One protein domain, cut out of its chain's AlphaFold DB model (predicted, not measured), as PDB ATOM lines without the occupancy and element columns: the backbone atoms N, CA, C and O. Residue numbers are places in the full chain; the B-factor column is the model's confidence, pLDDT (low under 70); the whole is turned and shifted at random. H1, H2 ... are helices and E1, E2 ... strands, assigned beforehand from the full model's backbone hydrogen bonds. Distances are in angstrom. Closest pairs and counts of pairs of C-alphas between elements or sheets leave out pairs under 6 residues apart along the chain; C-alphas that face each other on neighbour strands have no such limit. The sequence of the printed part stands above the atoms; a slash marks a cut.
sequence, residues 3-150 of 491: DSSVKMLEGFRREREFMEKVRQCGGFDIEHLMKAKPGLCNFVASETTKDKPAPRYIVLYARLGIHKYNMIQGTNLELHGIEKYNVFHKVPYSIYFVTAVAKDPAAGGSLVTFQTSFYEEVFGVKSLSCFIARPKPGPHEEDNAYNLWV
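What this domain is: This is residues 3 to 150 of the 491 residues of an uncharacterized protein of Brassica campestris (UniProt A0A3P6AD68). A twisted sheet of five strands, E1 to E5, curls round one helix, H3, while the long helix H1 reaches away from this body as an arm and makes much of the length. The short helices H2 and H4 sit near the end of H1 that meets the body. The printed part has 148 residues with four named helices and five named strands, in the order H1 H2 E1 H3 E2 E3 E4 E5 H4; the sheet, E1 - E2 - E3 - E4 - E5, is antiparallel throughout, and the class is mixed, helices and strands. The whole is compact by its radius of gyration of the C-alphas, 16.5 A, yet elongated, spanning 62 by 39 by 35 A.

How they stand to each other: Start with H1, residues 3 to 24, whose residues 18 to 22 alone only just touch H2, residues 31 to 34, with 3 pairs of C-alphas within 8 A; the closest are those of Val 22 and Leu 33, 7.6 A apart. Next comes edge strand E1, residues 43 to 47, antiparallel to E2, residues 78 to 90, where N 44 and O 87 are 2.8 A apart. Between them in the chain is H3, residues 56 to 73. The meander, each strand the antiparallel neighbour of the one before, goes on from E2 through E3, residues 93 to 104, and E4, residues 110 to 121, to edge strand E5, residues 128 to 135. Look for its hairpins at N 86 and O 97, 2.8 A, at N 98 and O 116, 2.8 A, and at N 117 and O 132, 2.8 A. H3 is on one face of this sheet, two layers, and the C-alphas of Gly 65 and Ala 133, the closest of H3 and E5, are 5.0 A apart. H4, residues 145 to 148, touches residues 23 to 24 of H1 alone; the closest C-alphas, of Arg 23 and Tyr 146, are 5.7 A apart. H1, H2 and H4 only graze the sheet. In H1 and H3 every O i to N i+4 pair is within hydrogen-bond range; H2 and H4 are too short for such a pair.

Where its parts are: Find C-alpha 3 at (188.374, 202.853, 135.195); from there H1 runs 32.5 A. H2 measures 5.2 A, E1 13.8 A and H3 25.8 A. E2, 30.8 A, bends by 81 degrees at residue 81. E3 runs 32.4 A, E4 34.4 A and E5 20.4 A. H4, 5.2 A, ends at C-alpha 148, (173.806, 206.687, 170.258).

The domain as a whole: The C-alphas farthest apart, of Asp 3 and Gly 108, are 62.7 A apart. The printed part has no cut and no long link. Mean pLDDT of the printed part is 80.4; residues 3 to 8, 40, 90 to 93, 121 to 126 and 139 to 150 are under 70.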
ATOM      1  N   ASP A   3     188.892 204.144 134.677       54.91
ATOM      2  CA  ASP A   3     188.374 202.853 135.195       54.91
ATOM      3  C   ASP A   3     188.700 202.614 136.688       54.91
ATOM      4  O   ASP A   3     187.962 201.959 137.420       54.91
ATOM      5  N   SER A   4     189.796 203.204 137.181       57.47
ATOM      6  CA  SER A   4     190.223 203.061 138.581       57.47
ATOM      7  C   SER A   4     189.395 203.910 139.550       57.47
ATOM      8  O   SER A   4     189.174 203.491 140.684       57.47
ATOM      9  N   SER A   5     188.936 205.091 139.128       56.97
ATOM     10  CA  SER A   5     188.123 205.986 139.961       56.97
ATOM     11  C   SER A   5     186.705 205.447 140.148       56.97
ATOM     12  O   SER A   5     186.177 205.480 141.255       56.97
ATOM     13  N   VAL A   6     186.113 204.867 139.099       65.06
ATOM     14  CA  VAL A   6     184.774 204.259 139.152       65.06
ATOM     15  C   VAL A   6     184.754 203.031 140.070       65.06
ATOM     16  O   VAL A   6     183.854 202.899 140.897       65.06
ATOM     17  N   LYS A   7     185.778 202.167 139.996       66.69
ATOM     18  CA  LYS A   7     185.927 201.014 140.905       66.69
ATOM     19  C   LYS A   7     186.097 201.434 142.367       66.69
ATOM     20  O   LYS A   7     185.557 200.776 143.251       66.69
ATOM     21  N   MET A   8     186.811 202.531 142.613       64.31
ATOM     22  CA  MET A   8     186.996 203.095 143.952       64.31
ATOM     23  C   MET A   8     185.679 203.657 144.521       64.31
ATOM     24  O   MET A   8     185.305 203.316 145.639       64.31
ATOM     25  N   LEU A   9     184.934 204.440 143.732       70.69
ATOM     26  CA  LEU A   9     183.619 204.981 144.109       70.69
ATOM     27  C   LEU A   9     182.593 203.882 144.425       70.69
ATOM     28  O   LEU A   9     181.874 203.966 145.420       70.69
ATOM     29  N   GLU A  10     182.554 202.828 143.612       73.06
ATOM     30  CA  GLU A  10     181.691 201.670 143.854       73.06
ATOM     31  C   GLU A  10     182.102 200.900 145.124       73.06
ATOM     32  O   GLU A  10     181.245 200.399 145.854       73.06
ATOM     33  N   GLY A  11     183.402 200.856 145.431       72.69
ATOM     34  CA  GLY A  11     183.927 200.341 146.696       72.69
ATOM     35  C   GLY A  11     183.392 201.108 147.909       72.69
ATOM     36  O   GLY A  11     182.835 200.491 148.818       72.69
ATOM     37  N   PHE A  12     183.473 202.442 147.880       71.38
ATOM     38  CA  PHE A  12     182.951 203.300 148.952       71.38
ATOM     39  C   PHE A  12     181.435 203.183 149.128       71.38
ATOM     40  O   PHE A  12     180.937 203.200 150.255       71.38
ATOM     41  N   ARG A  13     180.680 203.032 148.031       75.62
ATOM     42  CA  ARG A  13     179.227 202.823 148.103       75.62
ATOM     43  C   ARG A  13     178.886 201.534 148.850       75.62
ATOM     44  O   ARG A  13     178.067 201.559 149.766       75.62
ATOM     45  N   ARG A  14     179.542 200.424 148.500       78.44
ATOM     46  CA  ARG A  14     179.326 199.121 149.152       78.44
ATOM     47  C   ARG A  14     179.742 199.130 150.616       78.44
ATOM     48  O   ARG A  14     179.065 198.524 151.438       78.44
ATOM     49  N   GLU A  15     180.837 199.812 150.944       78.69
ATOM     50  CA  GLU A  15     181.255 200.006 152.332       78.69
ATOM     51  C   GLU A  15     180.201 200.772 153.132       78.69
ATOM     52  O   GLU A  15     179.820 200.321 154.208       78.69
ATOM     53  N   ARG A  16     179.660 201.870 152.591       78.25
ATOM     54  CA  ARG A  16     178.588 202.631 153.245       78.25
ATOM     55  C   ARG A  16     177.346 201.773 153.492       78.25
ATOM     56  O   ARG A  16     176.823 201.777 154.598       78.25
ATOM     57  N   GLU A  17     176.899 201.018 152.491       82.56
ATOM     58  CA  GLU A  17     175.747 200.111 152.617       82.56
ATOM     59  C   GLU A  17     175.980 199.002 153.652       82.56
ATOM     60  O   GLU A  17     175.059 198.614 154.371       82.56
ATOM     61  N   PHE A  18     177.206 198.484 153.736       84.88
ATOM     62  CA  PHE A  18     177.592 197.521 154.762       84.88
ATOM     63  C   PHE A  18     177.579 198.156 156.157       84.88
ATOM     64  O   PHE A  18     176.963 197.605 157.066       84.88
ATOM     65  N   MET A  19     178.194 199.330 156.316       80.62
ATOM     66  CA  MET A  19     178.253 200.040 157.595       80.62
ATOM     67  C   MET A  19     176.874 200.477 158.084       80.62
ATOM     68  O   MET A  19     176.627 200.456 159.284       80.62
ATOM     69  N   GLU A  20     175.950 200.798 157.180       79.94
ATOM     70  CA  GLU A  20     174.562 201.093 157.537       79.94
ATOM     71  C   GLU A  20     173.872 199.883 158.184       79.94
ATOM     72  O   GLU A  20     173.235 200.003 159.229       79.94
ATOM     73  N   LYS A  21     174.079 198.681 157.636       82.94
ATOM     74  CA  LYS A  21     173.568 197.438 158.239       82.94
ATOM     75  C   LYS A  21     174.241 197.129 159.575       82.94
ATOM     76  O   LYS A  21     173.578 196.696 160.507       82.94
ATOM     77  N   VAL A  22     175.547 197.373 159.684       82.56
ATOM     78  CA  VAL A  22     176.281 197.236 160.953       82.56
ATOM     79  C   VAL A  22     175.698 198.174 162.013       82.56
ATOM     80  O   VAL A  22     175.461 197.740 163.139       82.56
ATOM     81  N   ARG A  23     175.411 199.432 161.655       76.38
ATOM     82  CA  ARG A  23     174.786 200.423 162.546       76.38
ATOM     83  C   ARG A  23     173.395 199.999 163.003       76.38
ATOM     84  O   ARG A  23     173.071 200.185 164.170       76.38
ATOM     85  N   GLN A  24     172.601 199.377 162.129       75.31
ATOM     86  CA  GLN A  24     171.292 198.817 162.494       75.31
ATOM     87  C   GLN A  24     171.388 197.704 163.551       75.31
ATOM     88  O   GLN A  24     170.445 197.503 164.304       75.31
ATOM     89  N   CYS A  25     172.527 197.012 163.645       77.69
ATOM     90  CA  CYS A  25     172.811 196.038 164.704       77.69
ATOM     91  C   CYS A  25     173.560 196.650 165.908       77.69
ATOM     92  O   CYS A  25     174.119 195.920 166.729       77.69
ATOM     93  N   GLY A  26     173.692 197.981 165.974       74.56
ATOM     94  CA  GLY A  26     174.511 198.668 166.978       74.56
ATOM     95  C   GLY A  26     176.006 198.326 166.912       74.56
ATOM     96  O   GLY A  26     176.738 198.615 167.854       74.56
ATOM     97  N   GLY A  27     176.445 197.672 165.829       81.25
ATOM     98  CA  GLY A  27     177.771 197.082 165.627       81.25
ATOM     99  C   GLY A  27     178.065 195.792 166.400       81.25
ATOM    100  O   GLY A  27     179.185 195.273 166.336       81.25
ATOM    101  N   PHE A  28     177.062 195.226 167.070       86.12
ATOM    102  CA  PHE A  28     177.117 193.909 167.704       86.12
ATOM    103  C   PHE A  28     176.473 192.841 166.803       86.12
ATOM    104  O   PHE A  28     175.750 193.164 165.868       86.12
ATOM    105  N   ASP A  29     176.740 191.558 167.070       87.38
ATOM    106  CA  ASP A  29     176.041 190.420 166.432       87.38
ATOM    107  C   ASP A  29     176.011 190.437 164.878       87.38
ATOM    108  O   ASP A  29     175.035 190.049 164.226       87.38
ATOM    109  N   ILE A  30     177.106 190.891 164.259       87.19
ATOM    110  CA  ILE A  30     177.203 191.112 162.809       87.19
ATOM    111  C   ILE A  30     177.733 189.908 162.010       87.19
ATOM    112  O   ILE A  30     178.071 190.048 160.833       87.19
ATOM    113  N   GLU A  31     177.847 188.718 162.601       88.25
ATOM    114  CA  GLU A  31     178.502 187.555 161.971       88.25
ATOM    115  C   GLU A  31     177.851 187.186 160.629       88.25
ATOM    116  O   GLU A  31     178.516 186.788 159.668       88.25
ATOM    117  N   HIS A  32     176.535 187.373 160.538       88.25
ATOM    118  CA  HIS A  32     175.768 187.162 159.319       88.25
ATOM    119  C   HIS A  32     176.109 188.177 158.209       88.25
ATOM    120  O   HIS A  32     176.097 187.810 157.032       88.25
ATOM    121  N   LEU A  33     176.469 189.418 158.568       87.69
ATOM    122  CA  LEU A  33     176.880 190.475 157.636       87.69
ATOM    123  C   LEU A  33     178.306 190.264 157.125       87.69
ATOM    124  O   LEU A  33     178.593 190.562 155.965       87.69
ATOM    125  N   MET A  34     179.189 189.702 157.955       87.38
ATOM    126  CA  MET A  34     180.607 189.512 157.620       87.38
ATOM    127  C   MET A  34     180.834 188.642 156.375       87.38
ATOM    128  O   MET A  34     181.830 188.820 155.679       87.38
ATOM    129  N   LYS A  35     179.881 187.767 156.026       86.94
ATOM    130  CA  LYS A  35     179.905 186.966 154.785       86.94
ATOM    131  C   LYS A  35     179.875 187.814 153.510       86.94
ATOM    132  O   LYS A  35     180.363 187.374 152.475       86.94
ATOM    133  N   ALA A  36     179.287 189.006 153.583       85.88
ATOM    134  CA  ALA A  36     179.154 189.948 152.475       85.88
ATOM    135  C   ALA A  36     180.026 191.203 152.669       85.88
ATOM    136  O   ALA A  36     179.791 192.220 152.014       85.88
ATOM    137  N   LYS A  37     181.017 191.145 153.571       86.06
ATOM    138  CA  LYS A  37     181.897 192.273 153.880       86.06
ATOM    139  C   LYS A  37     182.637 192.747 152.610       86.06
ATOM    140  O   LYS A  37     183.352 191.954 151.991       86.06
ATOM    141  N   PRO A  38     182.539 194.035 152.235       82.31
ATOM    142  CA  PRO A  38     183.322 194.599 151.140       82.31
ATOM    143  C   PRO A  38     184.827 194.530 151.436       82.31
ATOM    144  O   PRO A  38     185.252 194.815 152.553       82.31
ATOM    145  N   GLY A  39     185.649 194.215 150.429       74.50
ATOM    146  CA  GLY A  39     187.101 194.053 150.609       74.50
ATOM    147  C   GLY A  39     187.845 195.309 151.087       74.50
ATOM    148  O   GLY A  39     188.909 195.183 151.677       74.50
ATOM    149  N   LEU A  40     187.278 196.500 150.863       69.56
ATOM    150  CA  LEU A  40     187.823 197.786 151.322       69.56
ATOM    151  C   LEU A  40     187.405 198.158 152.752       69.56
ATOM    152  O   LEU A  40     187.955 199.097 153.311       69.56
ATOM    153  N   CYS A  41     186.441 197.450 153.346       76.12
ATOM    154  CA  CYS A  41     185.927 197.803 154.662       76.12
ATOM    155  C   CYS A  41     186.903 197.356 155.761       76.12
ATOM    156  O   CYS A  41     187.258 196.180 155.850       76.12
ATOM    157  N   ASN A  42     187.285 198.254 156.661       80.31
ATOM    158  CA  ASN A  42     188.218 197.970 157.758       80.31
ATOM    159  C   ASN A  42     187.514 197.477 159.036       80.31
ATOM    160  O   ASN A  42     187.814 197.900 160.149       80.31
ATOM    161  N   PHE A  43     186.544 196.574 158.877       83.31
ATOM    162  CA  PHE A  43     185.762 196.024 159.986       83.31
ATOM    163  C   PHE A  43     186.156 194.576 160.307       83.31
ATOM    164  O   PHE A  43     186.113 193.715 159.430       83.31
ATOM    165  N   VAL A  44     186.520 194.259 161.542       86.94
ATOM    166  CA  VAL A  44     186.919 192.915 161.980       86.94
ATOM    167  C   VAL A  44     185.926 192.405 163.015       86.94
ATOM    168  O   VAL A  44     185.563 193.135 163.929       86.94
ATOM    169  N   ALA A  45     185.511 191.147 162.887       88.38
ATOM    170  CA  ALA A  45     184.738 190.435 163.902       88.38
ATOM    171  C   ALA A  45     185.579 189.273 164.432       88.38
ATOM    172  O   ALA A  45     186.222 188.568 163.650       88.38
ATOM    173  N   SER A  46     185.630 189.101 165.750       89.38
ATOM    174  CA  SER A  46     186.431 188.066 166.404       89.38
ATOM    175  C   SER A  46     185.670 187.426 167.555       89.38
ATOM    176  O   SER A  46     185.242 188.097 168.492       89.38
ATOM    177  N   GLU A  47     185.551 186.104 167.501       90.81
ATOM    178  CA  GLU A  47     185.100 185.291 168.625       90.81
ATOM    179  C   GLU A  47     186.279 184.944 169.530       90.81
ATOM    180  O   GLU A  47     187.419 184.803 169.070       90.81
ATOM    181  N   THR A  48     185.994 184.803 170.820       89.25
ATOM    182  CA  THR A  48     186.998 184.441 171.817       89.25
ATOM    183  C   THR A  48     186.787 183.006 172.265       89.25
ATOM    184  O   THR A  48     185.668 182.557 172.511       89.25
ATOM    185  N   THR A  49     187.881 182.262 172.348       88.31
ATOM    186  CA  THR A  49     187.887 180.871 172.803       88.31
ATOM    187  C   THR A  49     189.023 180.675 173.796       88.31
ATOM    188  O   THR A  49     189.852 181.563 173.993       88.31
ATOM    189  N   LYS A  50     189.095 179.503 174.434       82.88
ATOM    190  CA  LYS A  50     190.211 179.186 175.340       82.88
ATOM    191  C   LYS A  50     191.570 179.247 174.638       82.88
ATOM    192  O   LYS A  50     192.539 179.680 175.251       82.88
ATOM    193  N   ASP A  51     191.613 178.862 173.365       84.31
ATOM    194  CA  ASP A  51     192.834 178.847 172.553       84.31
ATOM    195  C   ASP A  51     193.130 180.206 171.901       84.31
ATOM    196  O   ASP A  51     194.246 180.454 171.451       84.31
ATOM    197  N   LYS A  52     192.132 181.095 171.852       85.00
ATOM    198  CA  LYS A  52     192.242 182.448 171.303       85.00
ATOM    199  C   LYS A  52     191.583 183.453 172.258       85.00
ATOM    200  O   LYS A  52     190.448 183.882 172.010       85.00
ATOM    201  N   PRO A  53     192.249 183.789 173.379       85.88
ATOM    202  CA  PRO A  53     191.705 184.723 174.353       85.88
ATOM    203  C   PRO A  53     191.609 186.136 173.771       85.88
ATOM    204  O   PRO A  53     192.335 186.504 172.848       85.88
ATOM    205  N   ALA A  54     190.713 186.945 174.336       86.44
ATOM    206  CA  ALA A  54     190.620 188.353 173.975       86.44
ATOM    207  C   ALA A  54     191.934 189.086 174.307       86.44
ATOM    208  O   ALA A  54     192.496 188.860 175.388       86.44
ATOM    209  N   PRO A  55     192.382 190.021 173.453       85.00
ATOM    210  CA  PRO A  55     193.479 190.912 173.793       85.00
ATOM    211  C   PRO A  55     193.213 191.678 175.093       85.00
ATOM    212  O   PRO A  55     192.073 192.013 175.424       85.00
ATOM    213  N   ARG A  56     194.277 192.011 175.831       83.44
ATOM    214  CA  ARG A  56     194.148 192.613 177.167       83.44
ATOM    215  C   ARG A  56     193.385 193.944 177.168       83.44
ATOM    216  O   ARG A  56     192.616 194.181 178.092       83.44
ATOM    217  N   TYR A  57     193.548 194.776 176.137       82.69
ATOM    218  CA  TYR A  57     192.814 196.042 176.015       82.69
ATOM    219  C   TYR A  57     191.300 195.828 175.841       82.69
ATOM    220  O   TYR A  57     190.517 196.546 176.452       82.69
ATOM    221  N   ILE A  58     190.867 194.775 175.131       89.62
ATOM    222  CA  ILE A  58     189.443 194.408 175.008       89.62
ATOM    223  C   ILE A  58     188.855 194.033 176.373       89.62
ATOM    224  O   ILE A  58     187.735 194.423 176.703       89.62
ATOM    225  N   VAL A  59     189.622 193.312 177.196       91.81
ATOM    226  CA  VAL A  59     189.222 192.982 178.573       91.81
ATOM    227  C   VAL A  59     189.073 194.252 179.417       91.81
ATOM    228  O   VAL A  59     188.112 194.370 180.177       91.81
ATOM    229  N   LEU A  60     189.988 195.217 179.278       89.94
ATOM    230  CA  LEU A  60     189.904 196.501 179.981       89.94
ATOM    231  C   LEU A  60     188.700 197.332 179.524       89.94
ATOM    232  O   LEU A  60     188.013 197.887 180.375       89.94
ATOM    233  N   TYR A  61     188.384 197.353 178.226       91.25
ATOM    234  CA  TYR A  61     187.187 198.020 177.699       91.25
ATOM    235  C   TYR A  61     185.910 197.400 178.265       91.25
ATOM    236  O   TYR A  61     185.040 198.121 178.746       91.25
ATOM    237  N   ALA A  62     185.823 196.070 178.333       94.88
ATOM    238  CA  ALA A  62     184.700 195.405 178.992       94.88
ATOM    239  C   ALA A  62     184.558 195.811 180.469       94.88
ATOM    240  O   ALA A  62     183.459 196.155 180.903       94.88
ATOM    241  N   ARG A  63     185.661 195.824 181.235       95.38
ATOM    242  CA  ARG A  63     185.646 196.267 182.644       95.38
ATOM    243  C   ARG A  63     185.235 197.730 182.781       95.38
ATOM    244  O   ARG A  63     184.453 198.043 183.670       95.38
ATOM    245  N   LEU A  64     185.725 198.607 181.905       92.50
ATOM    246  CA  LEU A  64     185.388 200.028 181.911       92.50
ATOM    247  C   LEU A  64     183.906 200.264 181.578       92.50
ATOM    248  O   LEU A  64     183.247 201.058 182.244       92.50
ATOM    249  N   GLY A  65     183.358 199.536 180.604       89.88
ATOM    250  CA  GLY A  65     181.936 199.601 180.259       89.88
ATOM    251  C   GLY A  65     181.045 199.131 181.407       89.88
ATOM    252  O   GLY A  65     180.076 199.800 181.765       89.88
ATOM    253  N   ILE A  66     181.409 198.015 182.043       91.75
ATOM    254  CA  ILE A  66     180.728 197.523 183.247       91.75
ATOM    255  C   ILE A  66     180.826 198.549 184.383       91.75
ATOM    256  O   ILE A  66     179.819 198.836 185.022       91.75
ATOM    257  N   HIS A  67     181.993 199.162 184.598       90.88
ATOM    258  CA  HIS A  67     182.165 200.215 185.598       90.88
ATOM    259  C   HIS A  67     181.249 201.419 185.335       90.88
ATOM    260  O   HIS A  67     180.540 201.841 186.249       90.88
ATOM    261  N   LYS A  68     181.182 201.916 184.090       86.56
ATOM    262  CA  LYS A  68     180.241 202.977 183.693       86.56
ATOM    263  C   LYS A  68     178.802 202.597 184.050       86.56
ATOM    264  O   LYS A  68     178.082 203.401 184.638       86.56
ATOM    265  N   TYR A  69     178.377 201.380 183.710       87.44
ATOM    266  CA  TYR A  69     177.025 200.908 184.010       87.44
ATOM    267  C   TYR A  69     176.765 200.801 185.519       87.44
ATOM    268  O   TYR A  69     175.750 201.308 185.993       87.44
ATOM    269  N   ASN A  70     177.697 200.216 186.276       88.88
ATOM    270  CA  ASN A  70     177.628 200.109 187.734       88.88
ATOM    271  C   ASN A  70     177.492 201.486 188.392       88.88
ATOM    272  O   ASN A  70     176.623 201.670 189.240       88.88
ATOM    273  N   MET A  71     178.287 202.463 187.952       84.56
ATOM    274  CA  MET A  71     178.257 203.833 188.465       84.56
ATOM    275  C   MET A  71     176.922 204.537 188.178       84.56
ATOM    276  O   MET A  71     176.385 205.208 189.053       84.56
ATOM    277  N   ILE A  72     176.364 204.377 186.971       81.38
ATOM    278  CA  ILE A  72     175.105 205.038 186.581       81.38
ATOM    279  C   ILE A  72     173.888 204.365 187.233       81.38
ATOM    280  O   ILE A  72     172.958 205.052 187.647       81.38
ATOM    281  N   GLN A  73     173.872 203.033 187.297       86.12
ATOM    282  CA  GLN A  73     172.711 202.255 187.748       86.12
ATOM    283  C   GLN A  73     172.776 201.853 189.227       86.12
ATOM    284  O   GLN A  73     171.815 201.287 189.742       86.12
ATOM    285  N   GLY A  74     173.896 202.099 189.912       86.50
ATOM    286  CA  GLY A  74     174.108 201.652 191.292       86.50
ATOM    287  C   GLY A  74     174.173 200.127 191.426       86.50
ATOM    288  O   GLY A  74     173.690 199.574 192.413       86.50
ATOM    289  N   THR A  75     174.721 199.438 190.421       90.06
ATOM    290  CA  THR A  75     174.869 197.970 190.405       90.06
ATOM    291  C   THR A  75     176.312 197.551 190.707       90.06
ATOM    292  O   THR A  75     177.198 198.392 190.825       90.06
ATOM    293  N   ASN A  76     176.555 196.246 190.864       90.62
ATOM    294  CA  ASN A  76     177.887 195.690 191.129       90.62
ATOM    295  C   ASN A  76     178.188 194.496 190.213       90.62
ATOM    296  O   ASN A  76     178.548 193.414 190.674       90.62
ATOM    297  N   LEU A  77     177.967 194.666 188.909       92.06
ATOM    298  CA  LEU A  77     178.305 193.642 187.928       92.06
ATOM    299  C   LEU A  77     179.826 193.453 187.862       92.06
ATOM    300  O   LEU A  77     180.583 194.423 187.844       92.06
ATOM    301  N   GLU A  78     180.267 192.202 187.775       93.44
ATOM    302  CA  GLU A  78     181.678 191.822 187.697       93.44
ATOM    303  C   GLU A  78     181.964 191.134 186.362       93.44
ATOM    304  O   GLU A  78     181.194 190.289 185.910       93.44
ATOM    305  N   LEU A  79     183.085 191.452 185.712       95.06
ATOM    306  CA  LEU A  79     183.441 190.787 184.458       95.06
ATOM    307  C   LEU A  79     183.737 189.296 184.702       95.06
ATOM    308  O   LEU A  79     184.666 188.957 185.430       95.06
ATOM    309  N   HIS A  80     182.998 188.413 184.031       95.50
ATOM    310  CA  HIS A  80     183.219 186.966 184.057       95.50
ATOM    311  C   HIS A  80     184.039 186.485 182.851       95.50
ATOM    312  O   HIS A  80     184.898 185.615 182.986       95.50
ATOM    313  N   GLY A  81     183.803 187.050 181.666       94.38
ATOM    314  CA  GLY A  81     184.539 186.684 180.457       94.38
ATOM    315  C   GLY A  81     184.185 187.552 179.259       94.38
ATOM    316  O   GLY A  81     183.244 188.338 179.306       94.38
ATOM    317  N   ILE A  82     184.944 187.400 178.178       96.75
ATOM    318  CA  ILE A  82     184.611 187.969 176.869       96.75
ATOM    319  C   ILE A  82     184.009 186.844 176.029       96.75
ATOM    320  O   ILE A  82     184.472 185.711 176.132       96.75
ATOM    321  N   GLU A  83     182.971 187.135 175.247       94.56
ATOM    322  CA  GLU A  83     182.425 186.188 174.266       94.56
ATOM    323  C   GLU A  83     183.000 186.487 172.884       94.56
ATOM    324  O   GLU A  83     183.545 185.614 172.205       94.56
ATOM    325  N   LYS A  84     182.916 187.755 172.484       94.12
ATOM    326  CA  LYS A  84     183.354 188.237 171.179       94.12
ATOM    327  C   LYS A  84     183.558 189.740 171.186       94.12
ATOM    328  O   LYS A  84     183.036 190.458 172.042       94.12
ATOM    329  N   TYR A  85     184.289 190.217 170.197       93.88
ATOM    330  CA  TYR A  85     184.459 191.635 169.965       93.88
ATOM    331  C   TYR A  85     184.568 191.937 168.476       93.88
ATOM    332  O   TYR A  85     185.069 191.145 167.677       93.88
ATOM    333  N   ASN A  86     184.103 193.124 168.128       91.12
ATOM    334  CA  ASN A  86     184.147 193.682 166.800       91.12
ATOM    335  C   ASN A  86     184.959 194.971 166.841       91.12
ATOM    336  O   ASN A  86     184.909 195.708 167.826       91.12
ATOM    337  N   VAL A  87     185.700 195.243 165.776       87.38
ATOM    338  CA  VAL A  87     186.530 196.438 165.656       87.38
ATOM    339  C   VAL A  87     186.284 197.053 164.295       87.38
ATOM    340  O   VAL A  87     186.510 196.412 163.271       87.38
ATOM    341  N   PHE A  88     185.841 198.300 164.282       81.88
ATOM    342  CA  PHE A  88     185.878 199.134 163.098       81.88
ATOM    343  C   PHE A  88     187.076 200.056 163.200       81.88
ATOM    344  O   PHE A  88     187.147 200.875 164.111       81.88
ATOM    345  N   HIS A  89     188.009 199.927 162.270       74.25
ATOM    346  CA  HIS A  89     189.172 200.788 162.237       74.25
ATOM    347  C   HIS A  89     189.035 201.805 161.105       74.25
ATOM    348  O   HIS A  89     189.011 201.436 159.930       74.25
ATOM    349  N   LYS A  90     188.935 203.090 161.442       69.06
ATOM    350  CA  LYS A  90     188.880 204.154 160.447       69.06
ATOM    351  C   LYS A  90     189.576 205.384 160.983       69.06
ATOM    352  O   LYS A  90     189.028 206.103 161.802       69.06
ATOM    353  N   VAL A  91     190.739 205.644 160.415       57.00
ATOM    354  CA  VAL A  91     191.532 206.838 160.665       57.00
ATOM    355  C   VAL A  91     190.661 208.093 160.604       57.00
ATOM    356  O   VAL A  91     190.002 208.271 159.568       57.00
ATOM    357  N   PRO A  92     190.558 208.907 161.681       57.62
ATOM    358  CA  PRO A  92     191.426 209.032 162.872       57.62
ATOM    359  C   PRO A  92     191.155 208.147 164.111       57.62
ATOM    360  O   PRO A  92     191.837 208.266 165.130       57.62
ATOM    361  N   TYR A  93     190.170 207.256 164.065       69.12
ATOM    362  CA  TYR A  93     189.635 206.581 165.248       69.12
ATOM    363  C   TYR A  93     189.504 205.063 165.089       69.12
ATOM    364  O   TYR A  93     189.568 204.479 164.001       69.12
ATOM    365  N   SER A  94     189.286 204.390 166.212       81.00
ATOM    366  CA  SER A  94     188.857 202.994 166.248       81.00
ATOM    367  C   SER A  94     187.591 202.872 167.073       81.00
ATOM    368  O   SER A  94     187.477 203.465 168.140       81.00
ATOM    369  N   ILE A  95     186.639 202.078 166.590       81.88
ATOM    370  CA  ILE A  95     185.414 201.788 167.325       81.88
ATOM    371  C   ILE A  95     185.388 200.315 167.688       81.88
ATOM    372  O   ILE A  95     185.423 199.438 166.823       81.88
ATOM    373  N   TYR A  96     185.320 200.048 168.983       87.62
ATOM    374  CA  TYR A  96     185.298 198.712 169.549       87.62
ATOM    375  C   TYR A  96     183.897 198.399 170.033       87.62
ATOM    376  O   TYR A  96     183.262 199.222 170.687       87.62
ATOM    377  N   PHE A  97     183.447 197.182 169.774       88.75
ATOM    378  CA  PHE A  97     182.208 196.645 170.313       88.75
ATOM    379  C   PHE A  97     182.540 195.339 170.994       88.75
ATOM    380  O   PHE A  97     183.015 194.403 170.357       88.75
ATOM    381  N   VAL A  98     182.311 195.270 172.292       94.31
ATOM    382  CA  VAL A  98     182.672 194.113 173.098       94.31
ATOM    383  C   VAL A  98     181.397 193.499 173.645       94.31
ATOM    384  O   VAL A  98     180.608 194.174 174.303       94.31
ATOM    385  N   THR A  99     181.198 192.216 173.353       94.94
ATOM    386  CA  THR A  99     180.180 191.389 174.004       94.94
ATOM    387  C   THR A  99     180.880 190.548 175.062       94.94
ATOM    388  O   THR A  99     181.736 189.715 174.759       94.94
ATOM    389  N   ALA A 100     180.546 190.817 176.314       96.50
ATOM    390  CA  ALA A 100     181.105 190.187 177.494       96.50
ATOM    391  C   ALA A 100     180.025 189.424 178.264       96.50
ATOM    392  O   ALA A 100     178.830 189.638 178.077       96.50
ATOM    393  N   VAL A 101     180.456 188.563 179.174       96.00
ATOM    394  CA  VAL A 101     179.609 187.986 180.215       96.00
ATOM    395  C   VAL A 101     179.960 188.679 181.517       96.00
ATOM    396  O   VAL A 101     181.120 188.661 181.938       96.00
ATOM    397  N   ALA A 102     178.964 189.277 182.152       94.94
ATOM    398  CA  ALA A 102     179.061 189.808 183.497       94.94
ATOM    399  C   ALA A 102     178.378 188.852 184.479       94.94
ATOM    400  O   ALA A 102     177.388 188.202 184.152       94.94
ATOM    401  N   LYS A 103     178.917 188.760 185.686       96.69
ATOM    402  CA  LYS A 103     178.310 188.079 186.821       96.69
ATOM    403  C   LYS A 103     177.648 189.126 187.704       96.69
ATOM    404  O   LYS A 103     178.264 190.151 187.978       96.69
ATOM    405  N   ASP A 104     176.433 188.855 188.164       93.44
ATOM    406  CA  ASP A 104     175.740 189.678 189.153       93.44
ATOM    407  C   ASP A 104     175.795 188.997 190.532       93.44
ATOM    408  O   ASP A 104     175.049 188.042 190.787       93.44
ATOM    409  N   PRO A 105     176.672 189.449 191.449       90.88
ATOM    410  CA  PRO A 105     176.740 188.908 192.801       90.88
ATOM    411  C   PRO A 105     175.432 189.082 193.585       90.88
ATOM    412  O   PRO A 105     175.100 188.215 194.394       90.88
ATOM    413  N   ALA A 106     174.677 190.160 193.344       89.25
ATOM    414  CA  ALA A 106     173.430 190.440 194.054       89.25
ATOM    415  C   ALA A 106     172.311 189.471 193.643       89.25
ATOM    416  O   ALA A 106     171.492 189.079 194.474       89.25
ATOM    417  N   ALA A 107     172.325 189.002 192.393       89.88
ATOM    418  CA  ALA A 107     171.410 187.988 191.874       89.88
ATOM    419  C   ALA A 107     171.945 186.546 192.021       89.88
ATOM    420  O   ALA A 107     171.676 185.678 191.188       89.88
ATOM    421  N   GLY A 108     172.726 186.269 193.072       88.69
ATOM    422  CA  GLY A 108     173.238 184.924 193.361       88.69
ATOM    423  C   GLY A 108     174.330 184.446 192.398       88.69
ATOM    424  O   GLY A 108     174.571 183.245 192.282       88.69
ATOM    425  N   GLY A 109     174.999 185.369 191.704       89.56
ATOM    426  CA  GLY A 109     176.023 185.058 190.713       89.56
ATOM    427  C   GLY A 109     175.464 184.678 189.345       89.56
ATOM    428  O   GLY A 109     176.145 183.960 188.610       89.56
ATOM    429  N   SER A 110     174.248 185.123 189.016       93.25
ATOM    430  CA  SER A 110     173.673 184.944 187.683       93.25
ATOM    431  C   SER A 110     174.564 185.592 186.619       93.25
ATOM    432  O   SER A 110     175.276 186.565 186.881       93.25
ATOM    433  N   LEU A 111     174.570 185.009 185.422       95.56
ATOM    434  CA  LEU A 111     175.348 185.514 184.298       95.56
ATOM    435  C   LEU A 111     174.443 186.329 183.378       95.56
ATOM    436  O   LEU A 111     173.356 185.884 183.011       95.56
ATOM    437  N   VAL A 112     174.921 187.505 182.994       93.50
ATOM    438  CA  VAL A 112     174.239 188.445 182.110       93.50
ATOM    439  C   VAL A 112     175.169 188.759 180.947       93.50
ATOM    440  O   VAL A 112     176.321 189.148 181.149       93.50
ATOM    441  N   THR A 113     174.685 188.605 179.718       94.75
ATOM    442  CA  THR A 113     175.420 189.083 178.544       94.75
ATOM    443  C   THR A 113     175.407 190.607 178.553       94.75
ATOM    444  O   THR A 113     174.352 191.227 178.657       94.75
ATOM    445  N   PHE A 114     176.579 191.215 178.447       93.44
ATOM    446  CA  PHE A 114     176.795 192.650 178.538       93.44
ATOM    447  C   PHE A 114     177.454 193.155 177.256       93.44
ATOM    448  O   PHE A 114     178.372 192.533 176.726       93.44
ATOM    449  N   GLN A 115     176.995 194.293 176.753       93.44
ATOM    450  CA  GLN A 115     177.503 194.931 175.549       93.44
ATOM    451  C   GLN A 115     178.063 196.304 175.892       93.44
ATOM    452  O   GLN A 115     177.402 197.122 176.536       93.44
ATOM    453  N   THR A 116     179.280 196.566 175.423       89.69
ATOM    454  CA  THR A 116     179.903 197.881 175.536       89.69
ATOM    455  C   THR A 116     180.525 198.313 174.224       89.69
ATOM    456  O   THR A 116     181.069 197.481 173.496       89.69
ATOM    457  N   SER A 117     180.462 199.608 173.920       86.94
ATOM    458  CA  SER A 117     181.162 200.190 172.781       86.94
ATOM    459  C   SER A 117     182.047 201.351 173.193       86.94
ATOM    460  O   SER A 117     181.721 202.099 174.118       86.94
ATOM    461  N   PHE A 118     183.167 201.480 172.492       84.56
ATOM    462  CA  PHE A 118     184.156 202.516 172.723       84.56
ATOM    463  C   PHE A 118     184.595 203.130 171.415       84.56
ATOM    464  O   PHE A 118     184.933 202.400 170.490       84.56
ATOM    465  N   TYR A 119     184.627 204.450 171.380       80.00
ATOM    466  CA  TYR A 119     185.357 205.225 170.399       80.00
ATOM    467  C   TYR A 119     186.681 205.619 171.020       80.00
ATOM    468  O   TYR A 119     186.726 206.268 172.062       80.00
ATOM    469  N   GLU A 120     187.744 205.128 170.416       77.56
ATOM    470  CA  GLU A 120     189.105 205.488 170.750       77.56
ATOM    471  C   GLU A 120     189.578 206.456 169.679       77.56
ATOM    472  O   GLU A 120     189.727 206.077 168.510       77.56
ATOM    473  N   GLU A 121     189.794 207.697 170.086       65.50
ATOM    474  CA  GLU A 121     190.542 208.634 169.280       65.50
ATOM    475  C   GLU A 121     192.018 208.323 169.453       65.50
ATOM    476  O   GLU A 121     192.524 208.108 170.558       65.50
ATOM    477  N   VAL A 122     192.706 208.227 168.331       54.62
ATOM    478  CA  VAL A 122     194.083 207.747 168.326       54.62
ATOM    479  C   VAL A 122     195.062 208.909 168.076       54.62
ATOM    480  O   VAL A 122     196.268 208.717 168.194       54.62
ATOM    481  N   PHE A 123     194.521 210.110 167.850       41.62
ATOM    482  CA  PHE A 123     195.204 211.389 167.692       41.62
ATOM    483  C   PHE A 123     195.351 212.149 169.014       41.62
ATOM    484  O   PHE A 123     194.396 212.253 169.777       41.62
ATOM    485  N   GLY A 124     196.524 212.739 169.261       48.06
ATOM    486  CA  GLY A 124     196.721 213.710 170.346       48.06
ATOM    487  C   GLY A 124     196.571 213.128 171.760       48.06
ATOM    488  O   GLY A 124     197.189 212.116 172.109       48.06
ATOM    489  N   VAL A 125     195.779 213.791 172.615       46.31
ATOM    490  CA  VAL A 125     195.414 213.257 173.937       46.31
ATOM    491  C   VAL A 125     194.482 212.072 173.715       46.31
ATOM    492  O   VAL A 125     193.306 212.262 173.439       46.31
ATOM    493  N   LYS A 126     195.006 210.847 173.842       61.62
ATOM    494  CA  LYS A 126     194.238 209.609 173.629       61.62
ATOM    495  C   LYS A 126     192.938 209.617 174.436       61.62
ATOM    496  O   LYS A 126     192.948 209.364 175.646       61.62
ATOM    497  N   SER A 127     191.835 209.897 173.750       71.06
ATOM    498  CA  SER A 127     190.499 209.964 174.319       71.06
ATOM    499  C   SER A 127     189.805 208.615 174.118       71.06
ATOM    500  O   SER A 127     189.923 207.958 173.080       71.06
ATOM    501  N   LEU A 128     189.128 208.139 175.162       79.06
ATOM    502  CA  LEU A 128     188.410 206.870 175.134       79.06
ATOM    503  C   LEU A 128     186.975 207.094 175.601       79.06
ATOM    504  O   LEU A 128     186.688 207.164 176.796       79.06
ATOM    505  N   SER A 129     186.068 207.164 174.636       79.12
ATOM    506  CA  SER A 129     184.665 207.504 174.842       79.12
ATOM    507  C   SER A 129     183.803 206.252 174.820       79.12
ATOM    508  O   SER A 129     183.714 205.547 173.819       79.12
ATOM    509  N   CYS A 130     183.139 205.957 175.936       82.19
ATOM    510  CA  CYS A 130     182.200 204.844 176.020       82.19
ATOM    511  C   CYS A 130     180.798 205.299 175.603       82.19
ATOM    512  O   CYS A 130     180.160 206.043 176.353       82.19
ATOM    513  N   PHE A 131     180.269 204.817 174.478       77.00
ATOM    514  CA  PHE A 131     178.916 205.187 174.032       77.00
ATOM    515  C   PHE A 131     177.857 204.234 174.574       77.00
ATOM    516  O   PHE A 131     176.887 204.658 175.200       77.00
ATOM    517  N   ILE A 132     178.078 202.932 174.412       80.94
ATOM    518  CA  ILE A 132     177.154 201.888 174.854       80.94
ATOM    519  C   ILE A 132     177.779 201.170 176.045       80.94
ATOM    520  O   ILE A 132     178.949 200.812 175.996       80.94
ATOM    521  N   ALA A 133     176.997 200.956 177.098       86.25
ATOM    522  CA  ALA A 133     177.345 200.119 178.244       86.25
ATOM    523  C   ALA A 133     176.042 199.622 178.877       86.25
ATOM    524  O   ALA A 133     175.369 200.382 179.575       86.25
ATOM    525  N   ARG A 134     175.634 198.390 178.565       85.69
ATOM    526  CA  ARG A 134     174.332 197.842 178.980       85.69
ATOM    527  C   ARG A 134     174.304 196.310 178.940       85.69
ATOM    528  O   ARG A 134     175.048 195.713 178.162       85.69
ATOM    529  N   PRO A 135     173.396 195.659 179.687       90.25
ATOM    530  CA  PRO A 135     172.963 194.300 179.381       90.25
ATOM    531  C   PRO A 135     172.484 194.183 177.928       90.25
ATOM    532  O   PRO A 135     171.913 195.127 177.379       90.25
ATOM    533  N   LYS A 136     172.731 193.034 177.297       86.00
ATOM    534  CA  LYS A 136     172.290 192.760 175.930       86.00
ATOM    535  C   LYS A 136     170.753 192.780 175.878       86.00
ATOM    536  O   LYS A 136     170.145 192.016 176.632       86.00
ATOM    537  N   PRO A 137     170.138 193.595 175.000       78.25
ATOM    538  CA  PRO A 137     168.687 193.661 174.892       78.25
ATOM    539  C   PRO A 137     168.063 192.323 174.488       78.25
ATOM    540  O   PRO A 137     168.648 191.544 173.726       78.25
ATOM    541  N   GLY A 138     166.853 192.069 174.980       74.06
ATOM    542  CA  GLY A 138     166.036 190.943 174.531       74.06
ATOM    543  C   GLY A 138     165.506 191.128 173.095       74.06
ATOM    544  O   GLY A 138     165.492 192.243 172.578       74.06
ATOM    545  N   PRO A 139     164.978 190.072 172.440       62.84
ATOM    546  CA  PRO A 139     164.484 190.133 171.052       62.84
ATOM    547  C   PRO A 139     163.335 191.124 170.787       62.84
ATOM    548  O   PRO A 139     163.014 191.387 169.631       62.84
ATOM    549  N   HIS A 140     162.677 191.618 171.840       55.59
ATOM    550  CA  HIS A 140     161.513 192.509 171.776       55.59
ATOM    551  C   HIS A 140     161.764 193.886 172.406       55.59
ATOM    552  O   HIS A 140     160.834 194.684 172.504       55.59
ATOM    553  N   GLU A 141     162.989 194.160 172.853       60.28
ATOM    554  CA  GLU A 141     163.362 195.458 173.414       60.28
ATOM    555  C   GLU A 141     163.859 196.380 172.294       60.28
ATOM    556  O   GLU A 141     164.611 195.953 171.419       60.28
ATOM    557  N   GLU A 142     163.419 197.643 172.294       56.34
ATOM    558  CA  GLU A 142     163.860 198.628 171.303       56.34
ATOM    559  C   GLU A 142     165.364 198.899 171.448       56.34
ATOM    560  O   GLU A 142     165.832 199.430 172.460       56.34
ATOM    561  N   ASP A 143     166.136 198.545 170.418       60.75
ATOM    562  CA  ASP A 143     167.565 198.822 170.394       60.75
ATOM    563  C   ASP A 143     167.854 200.254 169.910       60.75
ATOM    564  O   ASP A 143     167.942 200.536 168.716       60.75
ATOM    565  N   ASN A 144     168.067 201.165 170.861       58.34
ATOM    566  CA  ASN A 144     168.461 202.553 170.592       58.34
ATOM    567  C   ASN A 144     169.958 202.741 170.257       58.34
ATOM    568  O   ASN A 144     170.424 203.881 170.184       58.34
ATOM    569  N   ALA A 145     170.733 201.668 170.041       58.06
ATOM    570  CA  ALA A 145     172.161 201.761 169.711       58.06
ATOM    571  C   ALA A 145     172.434 202.595 168.451       58.06
ATOM    572  O   ALA A 145     173.455 203.281 168.389       58.06
ATOM    573  N   TYR A 146     171.508 202.588 167.487       52.47
ATOM    574  CA  TYR A 146     171.588 203.406 166.276       52.47
ATOM    575  C   TYR A 146     171.600 204.916 166.583       52.47
ATOM    576  O   TYR A 146     172.375 205.657 165.986       52.47
ATOM    577  N   ASN A 147     170.809 205.376 167.561       48.97
ATOM    578  CA  ASN A 147     170.726 206.796 167.927       48.97
ATOM    579  C   ASN A 147     171.972 207.275 168.693       48.97
ATOM    580  O   ASN A 147     172.420 208.402 168.499       48.97
ATOM    581  N   LEU A 148     172.572 206.399 169.509       50.59
ATOM    582  CA  LEU A 148     173.806 206.687 170.258       50.59
ATOM    583  C   LEU A 148     175.038 206.832 169.350       50.59
ATOM    584  O   LEU A 148     175.992 207.501 169.725       50.59
ATOM    585  N   TRP A 149     175.008 206.228 168.159       46.44
ATOM    586  CA  TRP A 149     176.039 206.359 167.122       46.44
ATOM    587  C   TRP A 149     175.988 207.674 166.337       46.44
ATOM    588  O   TRP A 149     176.967 208.024 165.690       46.44
ATOM    589  N   VAL A 150     174.839 208.357 166.323       42.44
ATOM    590  CA  VAL A 150     174.610 209.588 165.541       42.44
ATOM    591  C   VAL A 150     174.827 210.842 166.395       42.44
ATOM    592  O   VAL A 150     175.163 211.891 165.865       42.44
TER     593      VAL A 150